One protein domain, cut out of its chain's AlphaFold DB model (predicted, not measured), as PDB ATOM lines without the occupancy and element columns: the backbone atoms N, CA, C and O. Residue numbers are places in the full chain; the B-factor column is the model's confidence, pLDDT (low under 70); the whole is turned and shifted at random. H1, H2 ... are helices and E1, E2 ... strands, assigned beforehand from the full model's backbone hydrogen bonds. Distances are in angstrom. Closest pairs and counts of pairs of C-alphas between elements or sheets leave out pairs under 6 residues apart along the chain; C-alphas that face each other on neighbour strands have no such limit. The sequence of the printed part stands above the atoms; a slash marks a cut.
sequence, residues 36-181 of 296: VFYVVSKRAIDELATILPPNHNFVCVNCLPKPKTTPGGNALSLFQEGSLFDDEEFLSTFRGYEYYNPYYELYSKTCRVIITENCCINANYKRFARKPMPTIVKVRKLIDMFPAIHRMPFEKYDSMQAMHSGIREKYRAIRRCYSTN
ATOM      1  N   VAL A  36     -16.767 -43.301 -27.401       98.19
ATOM      2  CA  VAL A  36     -16.490 -41.888 -27.680       98.19
ATOM      3  C   VAL A  36     -15.392 -41.405 -26.748       98.19
ATOM      4  O   VAL A  36     -15.558 -41.438 -25.535       98.19
ATOM      5  N   PHE A  37     -14.287 -40.937 -27.313       98.25
ATOM      6  CA  PHE A  37     -13.137 -40.433 -26.577       98.25
ATOM      7  C   PHE A  37     -13.305 -38.932 -26.374       98.25
ATOM      8  O   PHE A  37     -13.382 -38.188 -27.350       98.25
ATOM      9  N   TYR A  38     -13.400 -38.498 -25.122       97.75
ATOM     10  CA  TYR A  38     -13.533 -37.101 -24.729       97.75
ATOM     11  C   TYR A  38     -12.165 -36.556 -24.300       97.75
ATOM     12  O   TYR A  38     -11.601 -37.003 -23.300       97.75
ATOM     13  N   VAL A  39     -11.641 -35.605 -25.073       96.31
ATOM     14  CA  VAL A  39     -10.284 -35.059 -24.954       96.31
ATOM     15  C   VAL A  39     -10.316 -33.741 -24.187       96.31
ATOM     16  O   VAL A  39     -11.090 -32.842 -24.515       96.31
ATOM     17  N   VAL A  40      -9.469 -33.610 -23.172       94.62
ATOM     18  CA  VAL A  40      -9.357 -32.407 -22.330       94.62
ATOM     19  C   VAL A  40      -7.944 -31.872 -22.205       94.62
ATOM     20  O   VAL A  40      -7.780 -30.715 -21.816       94.62
ATOM     21  N   SER A  41      -6.934 -32.667 -22.548       94.56
ATOM     22  CA  SER A  41      -5.561 -32.204 -22.612       94.56
ATOM     23  C   SER A  41      -5.457 -31.023 -23.566       94.56
ATOM     24  O   SER A  41      -5.831 -31.112 -24.738       94.56
ATOM     25  N   LYS A  42      -4.885 -29.926 -23.065       93.62
ATOM     26  CA  LYS A  42      -4.643 -28.714 -23.847       93.62
ATOM     27  C   LYS A  42      -3.839 -29.020 -25.112       93.62
ATOM     28  O   LYS A  42      -4.246 -28.607 -26.186       93.62
ATOM     29  N   ARG A  43      -2.773 -29.823 -25.008       93.31
ATOM     30  CA  ARG A  43      -1.923 -30.191 -26.157       93.31
ATOM     31  C   ARG A  43      -2.712 -30.936 -27.236       93.31
ATOM     32  O   ARG A  43      -2.564 -30.651 -28.418       93.31
ATOM     33  N   ALA A  44      -3.566 -31.873 -26.830       94.06
ATOM     34  CA  ALA A  44      -4.404 -32.632 -27.754       94.06
ATOM     35  C   ALA A  44      -5.546 -31.780 -28.344       94.06
ATOM     36  O   ALA A  44      -5.881 -31.933 -29.518       94.06
ATOM     37  N   ILE A  45      -6.128 -30.866 -27.558       94.75
ATOM     38  CA  ILE A  45      -7.120 -29.897 -28.040       94.75
ATOM     39  C   ILE A  45      -6.492 -28.940 -29.051       94.75
ATOM     40  O   ILE A  45      -7.114 -28.698 -30.078       94.75
ATOM     41  N   ASP A  46      -5.283 -28.438 -28.803       93.25
ATOM     42  CA  ASP A  46      -4.578 -27.537 -29.721       93.25
ATOM     43  C   ASP A  46      -4.340 -28.217 -31.083       93.25
ATOM     44  O   ASP A  46      -4.548 -27.607 -32.132       93.25
ATOM     45  N   GLU A  47      -4.014 -29.515 -31.085       92.88
ATOM     46  CA  GLU A  47      -3.930 -30.322 -32.309       92.88
ATOM     47  C   GLU A  47      -5.288 -30.444 -33.022       92.88
ATOM     48  O   GLU A  47      -5.372 -30.235 -34.235       92.88
ATOM     49  N   LEU A  48      -6.378 -30.717 -32.294       93.81
ATOM     50  CA  LEU A  48      -7.729 -30.761 -32.877       93.81
ATOM     51  C   LEU A  48      -8.198 -29.394 -33.387       93.81
ATOM     52  O   LEU A  48      -8.900 -29.336 -34.399       93.81
ATOM     53  N   ALA A  49      -7.811 -28.309 -32.717       93.38
ATOM     54  CA  ALA A  49      -8.226 -26.944 -33.017       93.38
ATOM     55  C   ALA A  49      -7.736 -26.457 -34.390       93.38
ATOM     56  O   ALA A  49      -8.293 -25.517 -34.952       93.38
ATOM     57  N   THR A  50      -6.740 -27.135 -34.969       92.62
ATOM     58  CA  THR A  50      -6.301 -26.894 -36.351       92.62
ATOM     59  C   THR A  50      -7.370 -27.242 -37.396       92.62
ATOM     60  O   THR A  50      -7.318 -26.736 -38.515       92.62
ATOM     61  N   ILE A  51      -8.345 -28.093 -37.045       93.56
ATOM     62  CA  ILE A  51      -9.385 -28.607 -37.958       93.56
ATOM     63  C   ILE A  51     -10.800 -28.367 -37.410       93.56
ATOM     64  O   ILE A  51     -11.754 -28.213 -38.176       93.56
ATOM     65  N   LEU A  52     -10.968 -28.370 -36.087       93.06
ATOM     66  CA  LEU A  52     -12.260 -28.319 -35.411       93.06
ATOM     67  C   LEU A  52     -12.388 -27.083 -34.513       93.06
ATOM     68  O   LEU A  52     -11.397 -26.609 -33.970       93.06
ATOM     69  N   PRO A  53     -13.613 -26.586 -34.267       91.56
ATOM     70  CA  PRO A  53     -13.836 -25.591 -33.226       91.56
ATOM     71  C   PRO A  53     -13.373 -26.103 -31.845       91.56
ATOM     72  O   PRO A  53     -13.552 -27.288 -31.557       91.56
ATOM     73  N   PRO A  54     -12.893 -25.237 -30.933       81.69
ATOM     74  CA  PRO A  54     -12.336 -25.656 -29.635       81.69
ATOM     75  C   PRO A  54     -13.286 -26.496 -28.764       81.69
ATOM     76  O   PRO A  54     -12.863 -27.340 -27.982       81.69
ATOM     77  N   ASN A  55     -14.596 -26.299 -28.927       85.75
ATOM     78  CA  ASN A  55     -15.638 -27.000 -28.169       85.75
ATOM     79  C   ASN A  55     -16.019 -28.375 -28.755       85.75
ATOM     80  O   ASN A  55     -16.997 -28.991 -28.317       85.75
ATOM     81  N   HIS A  56     -15.320 -28.820 -29.800       92.94
ATOM     82  CA  HIS A  56     -15.574 -30.060 -30.532       92.94
ATOM     83  C   HIS A  56     -14.471 -31.077 -30.226       92.94
ATOM     84  O   HIS A  56     -13.701 -31.486 -31.091       92.94
ATOM     85  N   ASN A  57     -14.397 -31.479 -28.963       94.94
ATOM     86  CA  ASN A  57     -13.283 -32.219 -28.379       94.94
ATOM     87  C   ASN A  57     -13.620 -33.683 -28.055       94.94
ATOM     88  O   ASN A  57     -12.973 -34.295 -27.210       94.94
ATOM     89  N   PHE A  58     -14.632 -34.264 -28.707       96.69
ATOM     90  CA  PHE A  58     -14.913 -35.696 -28.606       96.69
ATOM     91  C   PHE A  58     -14.915 -36.382 -29.970       96.69
ATOM     92  O   PHE A  58     -15.501 -35.909 -30.949       96.69
ATOM     93  N   VAL A  59     -14.233 -37.520 -30.035       98.12
ATOM     94  CA  VAL A  59     -13.855 -38.191 -31.281       98.12
ATOM     95  C   VAL A  59     -13.992 -39.709 -31.158       98.12
ATOM     96  O   VAL A  59     -14.134 -40.253 -30.065       98.12
ATOM     97  N   CYS A  60     -13.999 -40.419 -32.287       98.38
ATOM     98  CA  CYS A  60     -13.787 -41.866 -32.278       98.38
ATOM     99  C   CYS A  60     -12.298 -42.178 -32.087       98.38
ATOM    100  O   CYS A  60     -11.445 -41.310 -32.275       98.38
ATOM    101  N   VAL A  61     -11.980 -43.436 -31.786       97.75
ATOM    102  CA  VAL A  61     -10.597 -43.880 -31.550       97.75
ATOM    103  C   VAL A  61      -9.651 -43.600 -32.722       97.75
ATOM    104  O   VAL A  61      -8.489 -43.266 -32.525       97.75
ATOM    105  N   ASN A  62     -10.154 -43.688 -33.956       97.50
ATOM    106  CA  ASN A  62      -9.363 -43.453 -35.164       97.50
ATOM    107  C   ASN A  62      -9.093 -41.963 -35.431       97.50
ATOM    108  O   ASN A  62      -8.240 -41.633 -36.248       97.50
ATOM    109  N   CYS A  63      -9.818 -41.072 -34.755       97.69
ATOM    110  CA  CYS A  63      -9.667 -39.623 -34.857       97.69
ATOM    111  C   CYS A  63      -9.030 -39.008 -33.603       97.69
ATOM    112  O   CYS A  63      -9.022 -37.784 -33.470       97.69
ATOM    113  N   LEU A  64      -8.537 -39.838 -32.682       96.50
ATOM    114  CA  LEU A  64      -7.812 -39.370 -31.512       96.50
ATOM    115  C   LEU A  64      -6.480 -38.730 -31.950       96.50
ATOM    116  O   LEU A  64      -5.789 -39.318 -32.789       96.50
ATOM    117  N   PRO A  65      -6.115 -37.544 -31.427       94.00
ATOM    118  CA  PRO A  65      -4.833 -36.913 -31.726       94.00
ATOM    119  C   PRO A  65      -3.668 -37.838 -31.391       94.00
ATOM    120  O   PRO A  65      -3.669 -38.476 -30.340       94.00
ATOM    121  N   LYS A  66      -2.672 -37.889 -32.276       89.75
ATOM    122  CA  LYS A  66      -1.459 -38.685 -32.079       89.75
ATOM    123  C   LYS A  66      -0.244 -37.774 -31.923       89.75
ATOM    124  O   LYS A  66      -0.168 -36.775 -32.642       89.75
ATOM    125  N   PRO A  67       0.712 -38.119 -31.043       84.31
ATOM    126  CA  PRO A  67       1.991 -37.427 -30.964       84.31
ATOM    127  C   PRO A  67       2.648 -37.322 -32.341       84.31
ATOM    128  O   PRO A  67       2.748 -38.310 -33.071       84.31
ATOM    129  N   LYS A  68       3.116 -36.126 -32.700       81.56
ATOM    130  CA  LYS A  68       3.958 -35.945 -33.884       81.56
ATOM    131  C   LYS A  68       5.384 -36.324 -33.513       81.56
ATOM    132  O   LYS A  68       5.949 -35.762 -32.575       81.56
ATOM    133  N   THR A  69       5.978 -37.257 -34.250       77.56
ATOM    134  CA  THR A  69       7.406 -37.548 -34.116       77.56
ATOM    135  C   THR A  69       8.185 -36.317 -34.567       77.56
ATOM    136  O   THR A  69       8.133 -35.938 -35.738       77.56
ATOM    137  N   THR A  70       8.876 -35.656 -33.643       69.62
ATOM    138  CA  THR A  70       9.768 -34.546 -33.980       69.62
ATOM    139  C   THR A  70      11.059 -35.082 -34.612       69.62
ATOM    140  O   THR A  70      11.482 -36.205 -34.302       69.62
ATOM    141  N   PRO A  71      11.718 -34.307 -35.495       60.03
ATOM    142  CA  PRO A  71      13.067 -34.620 -35.959       60.03
ATOM    143  C   PRO A  71      14.004 -34.632 -34.741       60.03
ATOM    144  O   PRO A  71      14.313 -33.582 -34.187       60.03
ATOM    145  N   GLY A  72      14.369 -35.823 -34.262       70.38
ATOM    146  CA  GLY A  72      15.046 -36.012 -32.969       70.38
ATOM    147  C   GLY A  72      14.523 -37.193 -32.142       70.38
ATOM    148  O   GLY A  72      15.148 -37.560 -31.156       70.38
ATOM    149  N   GLY A  73      13.414 -37.821 -32.552       63.19
ATOM    150  CA  GLY A  73      13.000 -39.149 -32.074       63.19
ATOM    151  C   GLY A  73      12.168 -39.182 -30.789       63.19
ATOM    152  O   GLY A  73      11.562 -40.209 -30.501       63.19
ATOM    153  N   ASN A  74      12.050 -38.070 -30.062       69.44
ATOM    154  CA  ASN A  74      11.249 -38.014 -28.839       69.44
ATOM    155  C   ASN A  74       9.849 -37.472 -29.146       69.44
ATOM    156  O   ASN A  74       9.621 -36.261 -29.155       69.44
ATOM    157  N   ALA A  75       8.904 -38.375 -29.413       75.12
ATOM    158  CA  ALA A  75       7.495 -38.017 -29.505       75.12
ATOM    159  C   ALA A  75       7.004 -37.542 -28.126       75.12
ATOM    160  O   ALA A  75       6.971 -38.305 -27.164       75.12
ATOM    161  N   LEU A  76       6.644 -36.264 -28.022       81.12
ATOM    162  CA  LEU A  76       6.029 -35.717 -26.816       81.12
ATOM    163  C   LEU A  76       4.586 -36.216 -26.729       81.12
ATOM    164  O   LEU A  76       3.797 -35.949 -27.638       81.12
ATOM    165  N   SER A  77       4.239 -36.901 -25.634       87.69
ATOM    166  CA  SER A  77       2.846 -37.280 -25.381       87.69
ATOM    167  C   SER A  77       1.943 -36.038 -25.401       87.69
ATOM    168  O   SER A  77       2.282 -34.959 -24.884       87.69
ATOM    169  N   LEU A  78       0.786 -36.210 -26.045       92.38
ATOM    170  CA  LEU A  78      -0.277 -35.216 -26.081       92.38
ATOM    171  C   LEU A  78      -1.168 -35.287 -24.843       92.38
ATOM    172  O   LEU A  78      -1.955 -34.369 -24.637       92.38
ATOM    173  N   PHE A  79      -1.064 -36.335 -24.035       92.94
ATOM    174  CA  PHE A  79      -1.922 -36.590 -22.886       92.94
ATOM    175  C   PHE A  79      -1.111 -36.557 -21.588       92.94
ATOM    176  O   PHE A  79       0.100 -36.323 -21.586       92.94
ATOM    177  N   GLN A  80      -1.800 -36.695 -20.457       89.69
ATOM    178  CA  GLN A  80      -1.133 -36.807 -19.161       89.69
ATOM    179  C   GLN A  80      -0.331 -38.112 -19.076       89.69
ATOM    180  O   GLN A  80      -0.695 -39.113 -19.693       89.69
ATOM    181  N   GLU A  81       0.751 -38.103 -18.299       87.12
ATOM    182  CA  GLU A  81       1.559 -39.300 -18.065       87.12
ATOM    183  C   GLU A  81       0.699 -40.433 -17.486       87.12
ATOM    184  O   GLU A  81      -0.123 -40.214 -16.596       87.12
ATOM    185  N   GLY A  82       0.853 -41.640 -18.034       85.94
ATOM    186  CA  GLY A  82       0.040 -42.800 -17.657       85.94
ATOM    187  C   GLY A  82      -1.376 -42.817 -18.246       85.94
ATOM    188  O   GLY A  82      -2.143 -43.730 -17.942       85.94
ATOM    189  N   SER A  83      -1.738 -41.854 -19.100       91.44
ATOM    190  CA  SER A  83      -3.026 -41.863 -19.795       91.44
ATOM    191  C   SER A  83      -3.169 -43.097 -20.685       91.44
ATOM    192  O   SER A  83      -2.313 -43.396 -21.520       91.44
ATOM    193  N   LEU A  84      -4.323 -43.763 -20.598       91.69
ATOM    194  CA  LEU A  84      -4.676 -44.864 -21.500       91.69
ATOM    195  C   LEU A  84      -4.796 -44.410 -22.963       91.69
ATOM    196  O   LEU A  84      -4.854 -45.243 -23.863       91.69
ATOM    197  N   PHE A  85      -4.840 -43.101 -23.224       94.44
ATOM    198  CA  PHE A  85      -4.877 -42.569 -24.586       94.44
ATOM    199  C   PHE A  85      -3.518 -42.653 -25.294       94.44
ATOM    200  O   PHE A  85      -3.490 -42.548 -26.517       94.44
ATOM    201  N   ASP A  86      -2.428 -42.903 -24.564       91.00
ATOM    202  CA  ASP A  86      -1.118 -43.227 -25.145       91.00
ATOM    203  C   ASP A  86      -0.907 -44.743 -25.340       91.00
ATOM    204  O   ASP A  86       0.031 -45.162 -26.021       91.00
ATOM    205  N   ASP A  87      -1.782 -45.590 -24.784       90.81
ATOM    206  CA  ASP A  87      -1.691 -47.048 -24.902       90.81
ATOM    207  C   ASP A  87      -2.356 -47.532 -26.207       90.81
ATOM    208  O   ASP A  87      -3.572 -47.712 -26.305       90.81
ATOM    209  N   GLU A  88      -1.549 -47.778 -27.242       90.94
ATOM    210  CA  GLU A  88      -2.031 -48.297 -28.531       90.94
ATOM    211  C   GLU A  88      -2.703 -49.679 -28.420       90.94
ATOM    212  O   GLU A  88      -3.613 -49.974 -29.203       90.94
ATOM    213  N   GLU A  89      -2.334 -50.521 -27.446       90.38
ATOM    214  CA  GLU A  89      -3.027 -51.791 -27.210       90.38
ATOM    215  C   GLU A  89      -4.454 -51.527 -26.710       90.38
ATOM    216  O   GLU A  89      -5.421 -52.081 -27.254       90.38
ATOM    217  N   PHE A  90      -4.604 -50.624 -25.739       93.25
ATOM    218  CA  PHE A  90      -5.909 -50.161 -25.273       93.25
ATOM    219  C   PHE A  90      -6.733 -49.574 -26.422       93.25
ATOM    220  O   PHE A  90      -7.844 -50.044 -26.681       93.25
ATOM    221  N   LEU A  91      -6.183 -48.621 -27.180       94.56
ATOM    222  CA  LEU A  91      -6.890 -47.986 -28.295       94.56
ATOM    223  C   LEU A  91      -7.309 -48.996 -29.371       94.56
ATOM    224  O   LEU A  91      -8.432 -48.940 -29.877       94.56
ATOM    225  N   SER A  92      -6.450 -49.965 -29.704       93.62
ATOM    226  CA  SER A  92      -6.759 -50.986 -30.712       93.62
ATOM    227  C   SER A  92      -8.030 -51.781 -30.389       93.62
ATOM    228  O   SER A  92      -8.756 -52.183 -31.300       93.62
ATOM    229  N   THR A  93      -8.354 -51.923 -29.098       93.56
ATOM    230  CA  THR A  93      -9.536 -52.644 -28.613       93.56
ATOM    231  C   THR A  93     -10.843 -52.022 -29.098       93.56
ATOM    232  O   THR A  93     -11.833 -52.742 -29.225       93.56
ATOM    233  N   PHE A  94     -10.851 -50.717 -29.392       95.19
ATOM    234  CA  PHE A  94     -12.046 -49.942 -29.746       95.19
ATOM    235  C   PHE A  94     -12.172 -49.634 -31.243       95.19
ATOM    236  O   PHE A  94     -13.122 -48.958 -31.646       95.19
ATOM    237  N   ARG A  95     -11.243 -50.113 -32.079       95.00
ATOM    238  CA  ARG A  95     -11.277 -49.916 -33.538       95.00
ATOM    239  C   ARG A  95     -12.274 -50.868 -34.204       95.00
ATOM    240  O   ARG A  95     -12.416 -52.016 -33.789       95.00
ATOM    241  N   GLY A  96     -12.923 -50.415 -35.279       94.06
ATOM    242  CA  GLY A  96     -13.772 -51.253 -36.135       94.06
ATOM    243  C   GLY A  96     -15.242 -51.335 -35.709       94.06
ATOM    244  O   GLY A  96     -16.006 -52.103 -36.295       94.06
ATOM    245  N   TYR A  97     -15.651 -50.550 -34.708       95.06
ATOM    246  CA  TYR A  97     -17.055 -50.423 -34.294       95.06
ATOM    247  C   TYR A  97     -17.722 -49.153 -34.828       95.06
ATOM    248  O   TYR A  97     -18.826 -48.816 -34.402       95.06
ATOM    249  N   GLU A  98     -17.066 -48.445 -35.745       95.44
ATOM    250  CA  GLU A  98     -17.629 -47.308 -36.453       95.44
ATOM    251  C   GLU A  98     -18.737 -47.733 -37.422       95.44
ATOM    252  O   GLU A  98     -18.715 -48.813 -38.014       95.44
ATOM    253  N   TYR A  99     -19.718 -46.856 -37.593       95.50
ATOM    254  CA  TYR A  99     -20.838 -47.040 -38.510       95.50
ATOM    255  C   TYR A  99     -21.390 -45.675 -38.933       95.50
ATOM    256  O   TYR A  99     -21.082 -44.649 -38.317       95.50
ATOM    257  N   TYR A 100     -22.194 -45.638 -39.998       94.81
ATOM    258  CA  TYR A 100     -22.605 -44.372 -40.625       94.81
ATOM    259  C   TYR A 100     -24.111 -44.103 -40.613       94.81
ATOM    260  O   TYR A 100     -24.544 -43.059 -41.107       94.81
ATOM    261  N   ASN A 101     -24.903 -44.980 -39.995       94.25
ATOM    262  CA  ASN A 101     -26.327 -44.754 -39.776       94.25
ATOM    263  C   ASN A 101     -26.695 -44.918 -38.294       94.25
ATOM    264  O   ASN A 101     -26.542 -46.020 -37.770       94.25
ATOM    265  N   PRO A 102     -27.229 -43.884 -37.614       93.12
ATOM    266  CA  PRO A 102     -27.577 -43.979 -36.197       93.12
ATOM    267  C   PRO A 102     -28.643 -45.057 -35.924       93.12
ATOM    268  O   PRO A 102     -28.684 -45.623 -34.838       93.12
ATOM    269  N   TYR A 103     -29.452 -45.416 -36.920       93.25
ATOM    270  CA  TYR A 103     -30.470 -46.463 -36.832       93.25
ATOM    271  C   TYR A 103     -29.941 -47.872 -37.125       93.25
ATOM    272  O   TYR A 103     -30.734 -48.810 -37.203       93.25
ATOM    273  N   TYR A 104     -28.624 -48.047 -37.280       91.12
ATOM    274  CA  TYR A 104     -28.021 -49.364 -37.457       91.12
ATOM    275  C   TYR A 104     -28.381 -50.275 -36.274       91.12
ATOM    276  O   TYR A 104     -27.962 -50.040 -35.138       91.12
ATOM    277  N   GLU A 105     -29.185 -51.307 -36.547       88.62
ATOM    278  CA  GLU A 105     -29.909 -52.098 -35.537       88.62
ATOM    279  C   GLU A 105     -28.990 -52.704 -34.469       88.62
ATOM    280  O   GLU A 105     -29.370 -52.819 -33.303       88.62
ATOM    281  N   LEU A 106     -27.751 -53.027 -34.848       88.81
ATOM    282  CA  LEU A 106     -26.757 -53.595 -33.946       88.81
ATOM    283  C   LEU A 106     -26.396 -52.646 -32.792       88.81
ATOM    284  O   LEU A 106     -26.106 -53.098 -31.683       88.81
ATOM    285  N   TYR A 107     -26.409 -51.332 -33.040       91.56
ATOM    286  CA  TYR A 107     -25.915 -50.319 -32.104       91.56
ATOM    287  C   TYR A 107     -26.948 -49.271 -31.700       91.56
ATOM    288  O   TYR A 107     -26.698 -48.534 -30.742       91.56
ATOM    289  N   SER A 108     -28.105 -49.213 -32.360       89.19
ATOM    290  CA  SER A 108     -29.167 -48.246 -32.057       89.19
ATOM    291  C   SER A 108     -29.804 -48.444 -30.677       89.19
ATOM    292  O   SER A 108     -30.395 -47.520 -30.136       89.19
ATOM    293  N   LYS A 109     -29.652 -49.626 -30.069       90.56
ATOM    294  CA  LYS A 109     -30.115 -49.927 -28.699       90.56
ATOM    295  C   LYS A 109     -28.982 -50.000 -27.675       90.56
ATOM    296  O   LYS A 109     -29.197 -50.376 -26.527       90.56
ATOM    297  N   THR A 110     -27.762 -49.713 -28.105       94.25
ATOM    298  CA  THR A 110     -26.558 -49.893 -27.299       94.25
ATOM    299  C   THR A 110     -26.158 -48.549 -26.716       94.25
ATOM    300  O   THR A 110     -26.033 -47.584 -27.470       94.25
ATOM    301  N   CYS A 111     -25.921 -48.477 -25.404       96.19
ATOM    302  CA  CYS A 111     -25.402 -47.268 -24.766       96.19
ATOM    303  C   CYS A 111     -24.087 -46.813 -25.415       96.19
ATOM    304  O   CYS A 111     -23.322 -47.603 -25.971       96.19
ATOM    305  N   ARG A 112     -23.818 -45.514 -25.335       96.69
ATOM    306  CA  ARG A 112     -22.522 -44.927 -25.660       96.69
ATOM    307  C   ARG A 112     -21.671 -44.897 -24.400       96.69
ATOM    308  O   ARG A 112     -22.182 -44.646 -23.313       96.69
ATOM    309  N   VAL A 113     -20.382 -45.156 -24.536       97.75
ATOM    310  CA  VAL A 113     -19.409 -45.017 -23.454       97.75
ATOM    311  C   VAL A 113     -18.588 -43.776 -23.743       97.75
ATOM    312  O   VAL A 113     -17.951 -43.688 -24.793       97.75
ATOM    313  N   ILE A 114     -18.620 -42.825 -22.812       98.19
ATOM    314  CA  ILE A 114     -17.749 -41.653 -22.842       98.19
ATOM    315  C   ILE A 114     -16.456 -42.030 -22.124       98.19
ATOM    316  O   ILE A 114     -16.438 -42.174 -20.905       98.19
ATOM    317  N   ILE A 115     -15.387 -42.232 -22.882       97.75
ATOM    318  CA  ILE A 115     -14.058 -42.589 -22.394       97.75
ATOM    319  C   ILE A 115     -13.266 -41.292 -22.230       97.75
ATOM    320  O   ILE A 115     -13.209 -40.476 -23.145       97.75
ATOM    321  N   THR A 116     -12.680 -41.083 -21.059       96.12
ATOM    322  CA  THR A 116     -11.917 -39.879 -20.701       96.12
ATOM    323  C   THR A 116     -10.452 -40.237 -20.486       96.12
ATOM    324  O   THR A 116     -10.161 -41.395 -20.196       96.12
ATOM    325  N   GLU A 117      -9.549 -39.258 -20.535       91.69
ATOM    326  CA  GLU A 117      -8.109 -39.474 -20.284       91.69
ATOM    327  C   GLU A 117      -7.843 -40.190 -18.948       91.69
ATOM    328  O   GLU A 117      -7.057 -41.127 -18.894       91.69
ATOM    329  N   ASN A 118      -8.601 -39.837 -17.906       86.56
ATOM    330  CA  ASN A 118      -8.448 -40.401 -16.559       86.56
ATOM    331  C   ASN A 118      -9.400 -41.579 -16.293       86.56
ATOM    332  O   ASN A 118      -9.840 -41.775 -15.163       86.56
ATOM    333  N   CYS A 119      -9.843 -42.296 -17.329       89.56
ATOM    334  CA  CYS A 119     -10.750 -43.421 -17.111       89.56
ATOM    335  C   CYS A 119     -10.019 -44.605 -16.465       89.56
ATOM    336  O   CYS A 119      -8.924 -44.979 -16.877       89.56
ATOM    337  N   CYS A 120     -10.665 -45.234 -15.486       84.06
ATOM    338  CA  CYS A 120     -10.226 -46.512 -14.944       84.06
ATOM    339  C   CYS A 120     -11.000 -47.630 -15.649       84.06
ATOM    340  O   CYS A 120     -12.233 -47.614 -15.702       84.06
ATOM    341  N   ILE A 121     -10.282 -48.606 -16.198       84.44
ATOM    342  CA  ILE A 121     -10.858 -49.820 -16.778       84.44
ATOM    343  C   ILE A 121     -10.302 -51.032 -16.037       84.44
ATOM    344  O   ILE A 121      -9.142 -51.043 -15.629       84.44
ATOM    345  N   ASN A 122     -11.121 -52.070 -15.870       81.31
ATOM    346  CA  ASN A 122     -10.672 -53.321 -15.269       81.31
ATOM    347  C   ASN A 122      -9.463 -53.882 -16.041       81.31
ATOM    348  O   ASN A 122      -9.561 -54.094 -17.251       81.31
ATOM    349  N   ALA A 123      -8.356 -54.177 -15.349       78.62
ATOM    350  CA  ALA A 123      -7.103 -54.656 -15.947       78.62
ATOM    351  C   ALA A 123      -7.270 -55.904 -16.842       78.62
ATOM    352  O   ALA A 123      -6.508 -56.114 -17.787       78.62
ATOM    353  N   ASN A 124      -8.323 -56.700 -16.623       82.25
ATOM    354  CA  ASN A 124      -8.650 -57.866 -17.443       82.25
ATOM    355  C   ASN A 124      -9.161 -57.528 -18.856       82.25
ATOM    356  O   ASN A 124      -9.409 -58.448 -19.646       82.25
ATOM    357  N   TYR A 125      -9.299 -56.249 -19.220       83.44
ATOM    358  CA  TYR A 125      -9.785 -55.842 -20.540       83.44
ATOM    359  C   TYR A 125      -8.967 -56.431 -21.691       83.44
ATOM    360  O   TYR A 125      -9.542 -56.824 -22.709       83.44
ATOM    361  N   LYS A 126      -7.651 -56.604 -21.507       85.56
ATOM    362  CA  LYS A 126      -6.754 -57.209 -22.507       85.56
ATOM    363  C   LYS A 126      -7.175 -58.634 -22.865       85.56
ATOM    364  O   LYS A 126      -7.166 -59.028 -24.033       85.56
ATOM    365  N   ARG A 127      -7.623 -59.409 -21.872       86.75
ATOM    366  CA  ARG A 127      -8.086 -60.791 -22.060       86.75
ATOM    367  C   ARG A 127      -9.361 -60.838 -22.906       86.75
ATOM    368  O   ARG A 127      -9.514 -61.728 -23.742       86.75
ATOM    369  N   PHE A 128     -10.249 -59.857 -22.743       81.56
ATOM    370  CA  PHE A 128     -11.458 -59.722 -23.561       81.56
ATOM    371  C   PHE A 128     -11.172 -59.171 -24.959       81.56
ATOM    372  O   PHE A 128     -11.766 -59.640 -25.930       81.56
ATOM    373  N   ALA A 129     -10.245 -58.220 -25.079       80.00
ATOM    374  CA  ALA A 129      -9.856 -57.620 -26.351       80.00
ATOM    375  C   ALA A 129      -9.322 -58.664 -27.343       80.00
ATOM    376  O   ALA A 129      -9.684 -58.637 -28.521       80.00
ATOM    377  N   ARG A 130      -8.527 -59.624 -26.856       86.25
ATOM    378  CA  ARG A 130      -7.893 -60.668 -27.679       86.25
ATOM    379  C   ARG A 130      -8.809 -61.854 -27.993       86.25
ATOM    380  O   ARG A 130      -8.557 -62.580 -28.951       86.25
ATOM    381  N   LYS A 131      -9.878 -62.068 -27.219       89.25
ATOM    382  CA  LYS A 131     -10.778 -63.210 -27.426       89.25
ATOM    383  C   LYS A 131     -11.644 -62.996 -28.682       89.25
ATOM    384  O   LYS A 131     -12.349 -61.982 -28.759       89.25
ATOM    385  N   PRO A 132     -11.659 -63.932 -29.650       90.50
ATOM    386  CA  PRO A 132     -12.574 -63.858 -30.782       90.50
ATOM    387  C   PRO A 132     -14.010 -64.064 -30.290       90.50
ATOM    388  O   PRO A 132     -14.313 -65.020 -29.574       90.50
ATOM    389  N   MET A 133     -14.896 -63.132 -30.635       93.12
ATOM    390  CA  MET A 133     -16.301 -63.131 -30.228       93.12
ATOM    391  C   MET A 133     -17.150 -62.467 -31.319       93.12
ATOM    392  O   MET A 133     -16.641 -61.578 -32.005       93.12
ATOM    393  N   PRO A 134     -18.444 -62.817 -31.451       93.69
ATOM    394  CA  PRO A 134     -19.357 -62.062 -32.303       93.69
ATOM    395  C   PRO A 134     -19.358 -60.576 -31.921       93.69
ATOM    396  O   PRO A 134     -19.412 -60.245 -30.733       93.69
ATOM    397  N   THR A 135     -19.337 -59.685 -32.914       90.81
ATOM    398  CA  THR A 135     -19.127 -58.237 -32.731       90.81
ATOM    399  C   THR A 135     -20.025 -57.629 -31.657       90.81
ATOM    400  O   THR A 135     -19.536 -56.961 -30.753       90.81
ATOM    401  N   ILE A 136     -21.331 -57.911 -31.684       92.44
ATOM    402  CA  ILE A 136     -22.276 -57.364 -30.698       92.44
ATOM    403  C   ILE A 136     -22.029 -57.875 -29.276       92.44
ATOM    404  O   ILE A 136     -22.179 -57.125 -28.314       92.44
ATOM    405  N   VAL A 137     -21.613 -59.134 -29.129       93.50
ATOM    406  CA  VAL A 137     -21.261 -59.704 -27.823       93.50
ATOM    407  C   VAL A 137     -19.996 -59.032 -27.300       93.50
ATOM    408  O   VAL A 137     -19.933 -58.683 -26.122       93.50
ATOM    409  N   LYS A 138     -19.015 -58.799 -28.181       93.38
ATOM    410  CA  LYS A 138     -17.784 -58.088 -27.837       93.38
ATOM    411  C   LYS A 138     -18.079 -56.654 -27.405       93.38
ATOM    412  O   LYS A 138     -17.667 -56.274 -26.318       93.38
ATOM    413  N   VAL A 139     -18.868 -55.902 -28.176       93.69
ATOM    414  CA  VAL A 139     -19.269 -54.525 -27.835       93.69
ATOM    415  C   VAL A 139     -19.960 -54.459 -26.475       93.69
ATOM    416  O   VAL A 139     -19.582 -53.626 -25.660       93.69
ATOM    417  N   ARG A 140     -20.916 -55.353 -26.187       93.81
ATOM    418  CA  ARG A 140     -21.584 -55.394 -24.873       93.81
ATOM    419  C   ARG A 140     -20.592 -55.617 -23.737       93.81
ATOM    420  O   ARG A 140     -20.568 -54.828 -22.804       93.81
ATOM    421  N   LYS A 141     -19.706 -56.610 -23.868       93.00
ATOM    422  CA  LYS A 141     -18.661 -56.861 -22.866       93.00
ATOM    423  C   LYS A 141     -17.718 -55.676 -22.691       93.00
ATOM    424  O   LYS A 141     -17.380 -55.350 -21.564       93.00
ATOM    425  N   LEU A 142     -17.316 -55.022 -23.783       93.44
ATOM    426  CA  LEU A 142     -16.490 -53.815 -23.722       93.44
ATOM    427  C   LEU A 142     -17.191 -52.690 -22.958       93.44
ATOM    428  O   LEU A 142     -16.563 -52.060 -22.118       93.44
ATOM    429  N   ILE A 143     -18.484 -52.466 -23.203       94.12
ATOM    430  CA  ILE A 143     -19.285 -51.478 -22.465       94.12
ATOM    431  C   ILE A 143     -19.387 -51.853 -20.986       94.12
ATOM    432  O   ILE A 143     -19.279 -50.981 -20.123       94.12
ATOM    433  N   ASP A 144     -19.564 -53.141 -20.695       92.75
ATOM    434  CA  ASP A 144     -19.729 -53.631 -19.332       92.75
ATOM    435  C   ASP A 144     -18.470 -53.496 -18.469       92.75
ATOM    436  O   ASP A 144     -18.583 -53.408 -17.249       92.75
ATOM    437  N   MET A 145     -17.291 -53.392 -19.088       92.06
ATOM    438  CA  MET A 145     -16.033 -53.133 -18.380       92.06
ATOM    439  C   MET A 145     -15.900 -51.706 -17.846       92.06
ATOM    440  O   MET A 145     -15.056 -51.470 -16.983       92.06
ATOM    441  N   PHE A 146     -16.701 -50.763 -18.343       93.12
ATOM    442  CA  PHE A 146     -16.708 -49.402 -17.822       93.12
ATOM    443  C   PHE A 146     -17.749 -49.251 -16.709       93.12
ATOM    444  O   PHE A 146     -18.879 -49.750 -16.848       93.12
ATOM    445  N   PRO A 147     -17.430 -48.496 -15.642       92.88
ATOM    446  CA  PRO A 147     -18.412 -48.133 -14.630       92.88
ATOM    447  C   PRO A 147     -19.639 -47.453 -15.251       92.88
ATOM    448  O   PRO A 147     -19.540 -46.742 -16.256       92.88
ATOM    449  N   ALA A 148     -20.811 -47.633 -14.636       94.56
ATOM    450  CA  ALA A 148     -22.074 -47.103 -15.158       94.56
ATOM    451  C   ALA A 148     -22.044 -45.577 -15.390       94.56
ATOM    452  O   ALA A 148     -22.691 -45.082 -16.313       94.56
ATOM    453  N   ILE A 149     -21.226 -44.833 -14.630       95.88
ATOM    454  CA  ILE A 149     -21.052 -43.383 -14.797       95.88
ATOM    455  C   ILE A 149     -20.526 -42.986 -16.183       95.88
ATOM    456  O   ILE A 149     -20.839 -41.891 -16.642       95.88
ATOM    457  N   HIS A 150     -19.819 -43.868 -16.896       97.25
ATOM    458  CA  HIS A 150     -19.355 -43.618 -18.266       97.25
ATOM    459  C   HIS A 150     -20.429 -43.858 -19.331       97.25
ATOM    460  O   HIS A 150     -20.296 -43.389 -20.463       97.25
ATOM    461  N   ARG A 151     -21.496 -44.593 -18.997       96.88
ATOM    462  CA  ARG A 151     -22.514 -45.035 -19.954       96.88
ATOM    463  C   ARG A 151     -23.569 -43.954 -20.141       96.88
ATOM    464  O   ARG A 151     -24.103 -43.424 -19.169       96.88
ATOM    465  N   MET A 152     -23.884 -43.640 -21.384       96.81
ATOM    466  CA  MET A 152     -24.898 -42.676 -21.787       96.81
ATOM    467  C   MET A 152     -25.900 -43.376 -22.713       96.81
ATOM    468  O   MET A 152     -25.464 -44.127 -23.592       96.81
ATOM    469  N   PRO A 153     -27.218 -43.185 -22.540       95.62
ATOM    470  CA  PRO A 153     -28.199 -43.701 -23.486       95.62
ATOM    471  C   PRO A 153     -27.883 -43.238 -24.908       95.62
ATOM    472  O   PRO A 153     -27.378 -42.134 -25.124       95.62
ATOM    473  N   PHE A 154     -28.142 -44.102 -25.888       94.69
ATOM    474  CA  PHE A 154     -28.086 -43.669 -27.274       94.69
ATOM    475  C   PHE A 154     -29.446 -43.139 -27.695       94.69
ATOM    476  O   PHE A 154     -30.373 -43.902 -27.954       94.69
ATOM    477  N   GLU A 155     -29.532 -41.821 -27.764       95.00
ATOM    478  CA  GLU A 155     -30.751 -41.105 -28.091       95.00
ATOM    479  C   GLU A 155     -30.465 -39.942 -29.038       95.00
ATOM    480  O   GLU A 155     -29.317 -39.525 -29.241       95.00
ATOM    481  N   LYS A 156     -31.541 -39.459 -29.652       96.50
ATOM    482  CA  LYS A 156     -31.535 -38.257 -30.473       96.50
ATOM    483  C   LYS A 156     -31.757 -37.050 -29.566       96.50
ATOM    484  O   LYS A 156     -32.702 -37.040 -28.789       96.50
ATOM    485  N   TYR A 157     -30.923 -36.034 -29.722       97.00
ATOM    486  CA  TYR A 157     -31.033 -34.755 -29.031       97.00
ATOM    487  C   TYR A 157     -31.868 -33.764 -29.847       97.00
ATOM    488  O   TYR A 157     -31.942 -33.849 -31.074       97.00
ATOM    489  N   ASP A 158     -32.428 -32.754 -29.187       96.62
ATOM    490  CA  ASP A 158     -33.194 -31.706 -29.876       96.62
ATOM    491  C   ASP A 158     -32.320 -30.875 -30.825       96.62
ATOM    492  O   ASP A 158     -32.778 -30.385 -31.855       96.62
ATOM    493  N   SER A 159     -31.030 -30.739 -30.508       95.44
ATOM    494  CA  SER A 159     -30.058 -30.013 -31.324       95.44
ATOM    495  C   SER A 159     -28.629 -30.515 -31.109       95.44
ATOM    496  O   SER A 159     -28.317 -31.191 -30.124       95.44
ATOM    497  N   MET A 160     -27.717 -30.117 -32.002       93.31
ATOM    498  CA  MET A 160     -26.277 -30.342 -31.822       93.31
ATOM    499  C   MET A 160     -25.764 -29.686 -30.527       93.31
ATOM    500  O   MET A 160     -24.948 -30.269 -29.818       93.31
ATOM    501  N   GLN A 161     -26.260 -28.496 -30.180       94.50
ATOM    502  CA  GLN A 161     -25.859 -27.803 -28.954       94.50
ATOM    503  C   GLN A 161     -26.299 -28.564 -27.695       94.50
ATOM    504  O   GLN A 161     -25.515 -28.674 -26.747       94.50
ATOM    505  N   ALA A 162     -27.515 -29.120 -27.698       96.19
ATOM    506  CA  ALA A 162     -28.008 -29.974 -26.617       96.19
ATOM    507  C   ALA A 162     -27.137 -31.230 -26.473       96.19
ATOM    508  O   ALA A 162     -26.686 -31.538 -25.372       96.19
ATOM    509  N   MET A 163     -26.786 -31.877 -27.590       96.25
ATOM    510  CA  MET A 163     -25.871 -33.024 -27.608       96.25
ATOM    511  C   MET A 163     -24.497 -32.692 -27.002       96.25
ATOM    512  O   MET A 163     -24.029 -33.398 -26.110       96.25
ATOM    513  N   HIS A 164     -23.846 -31.608 -27.440       95.94
ATOM    514  CA  HIS A 164     -22.550 -31.195 -26.878       95.94
ATOM    515  C   HIS A 164     -22.652 -30.877 -25.380       95.94
ATOM    516  O   HIS A 164     -21.737 -31.179 -24.612       95.94
ATOM    517  N   SER A 165     -23.753 -30.261 -24.949       96.25
ATOM    518  CA  SER A 165     -23.974 -29.925 -23.540       96.25
ATOM    519  C   SER A 165     -24.167 -31.179 -22.687       96.25
ATOM    520  O   SER A 165     -23.499 -31.296 -21.662       96.25
ATOM    521  N   GLY A 166     -24.942 -32.158 -23.164       96.88
ATOM    522  CA  GLY A 166     -25.116 -33.450 -22.495       96.88
ATOM    523  C   GLY A 166     -23.809 -34.236 -22.359       96.88
ATOM    524  O   GLY A 166     -23.507 -34.757 -21.288       96.88
ATOM    525  N   ILE A 167     -22.966 -34.261 -23.400       97.25
ATOM    526  CA  ILE A 167     -21.645 -34.915 -23.325       97.25
ATOM    527  C   ILE A 167     -20.731 -34.201 -22.313       97.25
ATOM    528  O   ILE A 167     -20.043 -34.858 -21.531       97.25
ATOM    529  N   ARG A 168     -20.734 -32.861 -22.280       97.00
ATOM    530  CA  ARG A 168     -19.949 -32.084 -21.302       97.00
ATOM    531  C   ARG A 168     -20.407 -32.318 -19.869       97.00
ATOM    532  O   ARG A 168     -19.575 -32.459 -18.976       97.00
ATOM    533  N   GLU A 169     -21.713 -32.360 -19.642       97.56
ATOM    534  CA  GLU A 169     -22.280 -32.690 -18.339       97.56
ATOM    535  C   GLU A 169     -21.885 -34.106 -17.911       97.56
ATOM    536  O   GLU A 169     -21.403 -34.303 -16.792       97.56
ATOM    537  N   LYS A 170     -21.961 -35.070 -18.834       97.69
ATOM    538  CA  LYS A 170     -21.514 -36.445 -18.605       97.69
ATOM    539  C   LYS A 170     -20.035 -36.516 -18.226       97.69
ATOM    540  O   LYS A 170     -19.692 -37.175 -17.249       97.69
ATOM    541  N   TYR A 171     -19.171 -35.794 -18.939       96.94
ATOM    542  CA  TYR A 171     -17.754 -35.674 -18.594       96.94
ATOM    543  C   TYR A 171     -17.547 -35.115 -17.177       96.94
ATOM    544  O   TYR A 171     -16.789 -35.688 -16.395       96.94
ATOM    545  N   ARG A 172     -18.245 -34.031 -16.806       96.50
ATOM    546  CA  ARG A 172     -18.157 -33.451 -15.454       96.50
ATOM    547  C   ARG A 172     -18.579 -34.453 -14.379       96.50
ATOM    548  O   ARG A 172     -17.942 -34.508 -13.330       96.50
ATOM    549  N   ALA A 173     -19.611 -35.252 -14.644       96.50
ATOM    550  CA  ALA A 173     -20.069 -36.295 -13.733       96.50
ATOM    551  C   ALA A 173     -19.024 -37.412 -13.558       96.50
ATOM    552  O   ALA A 173     -18.728 -37.793 -12.428       96.50
ATOM    553  N   ILE A 174     -18.411 -37.879 -14.655       95.75
ATOM    554  CA  ILE A 174     -17.307 -38.857 -14.626       95.75
ATOM    555  C   ILE A 174     -16.131 -38.310 -13.814       95.75
ATOM    556  O   ILE A 174     -15.655 -38.970 -12.895       95.75
ATOM    557  N   ARG A 175     -15.693 -37.079 -14.113       94.69
ATOM    558  CA  ARG A 175     -14.577 -36.433 -13.411       94.69
ATOM    559  C   ARG A 175     -14.853 -36.321 -11.914       94.69
ATOM    560  O   ARG A 175     -14.001 -36.699 -11.122       94.69
ATOM    561  N   ARG A 176     -16.041 -35.841 -11.529       94.12
ATOM    562  CA  ARG A 176     -16.433 -35.713 -10.117       94.12
ATOM    563  C   ARG A 176     -16.411 -37.067  -9.405       94.12
ATOM    564  O   ARG A 176     -15.880 -37.143  -8.308       94.12
ATOM    565  N   CYS A 177     -16.924 -38.121 -10.045       93.31
ATOM    566  CA  CYS A 177     -16.913 -39.479  -9.495       93.31
ATOM    567  C   CYS A 177     -15.491 -39.942  -9.136       93.31
ATOM    568  O   CYS A 177     -15.259 -40.390  -8.016       93.31
ATOM    569  N   TYR A 178     -14.526 -39.768 -10.045       89.88
ATOM    570  CA  TYR A 178     -13.137 -40.149  -9.773       89.88
ATOM    571  C   TYR A 178     -12.433 -39.224  -8.779       89.88
ATOM    572  O   TYR A 178     -11.618 -39.688  -7.994       89.88
ATOM    573  N   SER A 179     -12.759 -37.929  -8.756       88.38
ATOM    574  CA  SER A 179     -12.193 -37.012  -7.759       88.38
ATOM    575  C   SER A 179     -12.681 -37.305  -6.337       88.38
ATOM    576  O   SER A 179     -11.909 -37.148  -5.400       88.38
ATOM    577  N   THR A 180     -13.938 -37.723  -6.166       84.56
ATOM    578  CA  THR A 180     -14.515 -38.012  -4.843       84.56
ATOM    579  C   THR A 180     -14.161 -39.412  -4.339       84.56
ATOM    580  O   THR A 180     -13.944 -39.577  -3.145       84.56
ATOM    581  N   ASN A 181     -14.053 -40.402  -5.230       71.38
ATOM    582  CA  ASN A 181     -13.873 -41.806  -4.843       71.38
ATOM    583  C   ASN A 181     -12.432 -42.319  -5.024       71.38
ATOM    584  O   ASN A 181     -12.215 -43.530  -5.067       71.38
TER     585      ASN A 181
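This is residues 36 to 181 of the 296 residues of an uncharacterized protein of Anopheles epiroticus (UniProt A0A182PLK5). There is little regular structure: loops surround a tiny parallel sheet, E1 beside E2, with helix H5 and the hairpin of H3 and H4 on different sides. Of 146 printed residues, 58 are in five named helices and two strands, mostly helix. The whole is compact, radius of gyration of the C-alphas 15.8 A, spanning 47 by 39 by 36 A.

E1, residues 36 to 38, begins at (-16.490, -41.888, -27.680). H1 is 42 to 49, H2 88 to 92, E2 112 to 116, H3 125 to 130, H4 135 to 144; H5, 160 to 180, ends at (-14.515, -38.012, -4.843), 30.4 A long.

E1 and E2 have N 36 and O 113 within hydrogen-bond range, 2.9 A. The closest C-alphas of E2 and H5, 114 and 171, are 7.3 A apart. H3 and H4 touch, closest at C-alphas 125 and 142, 7.7 A. Each helix has every O i to N i+4 pair within range.

Among long links is H1 to H2, 38 residues. pLDDT is under 70 at residues 70 to 71 and 73 to 74.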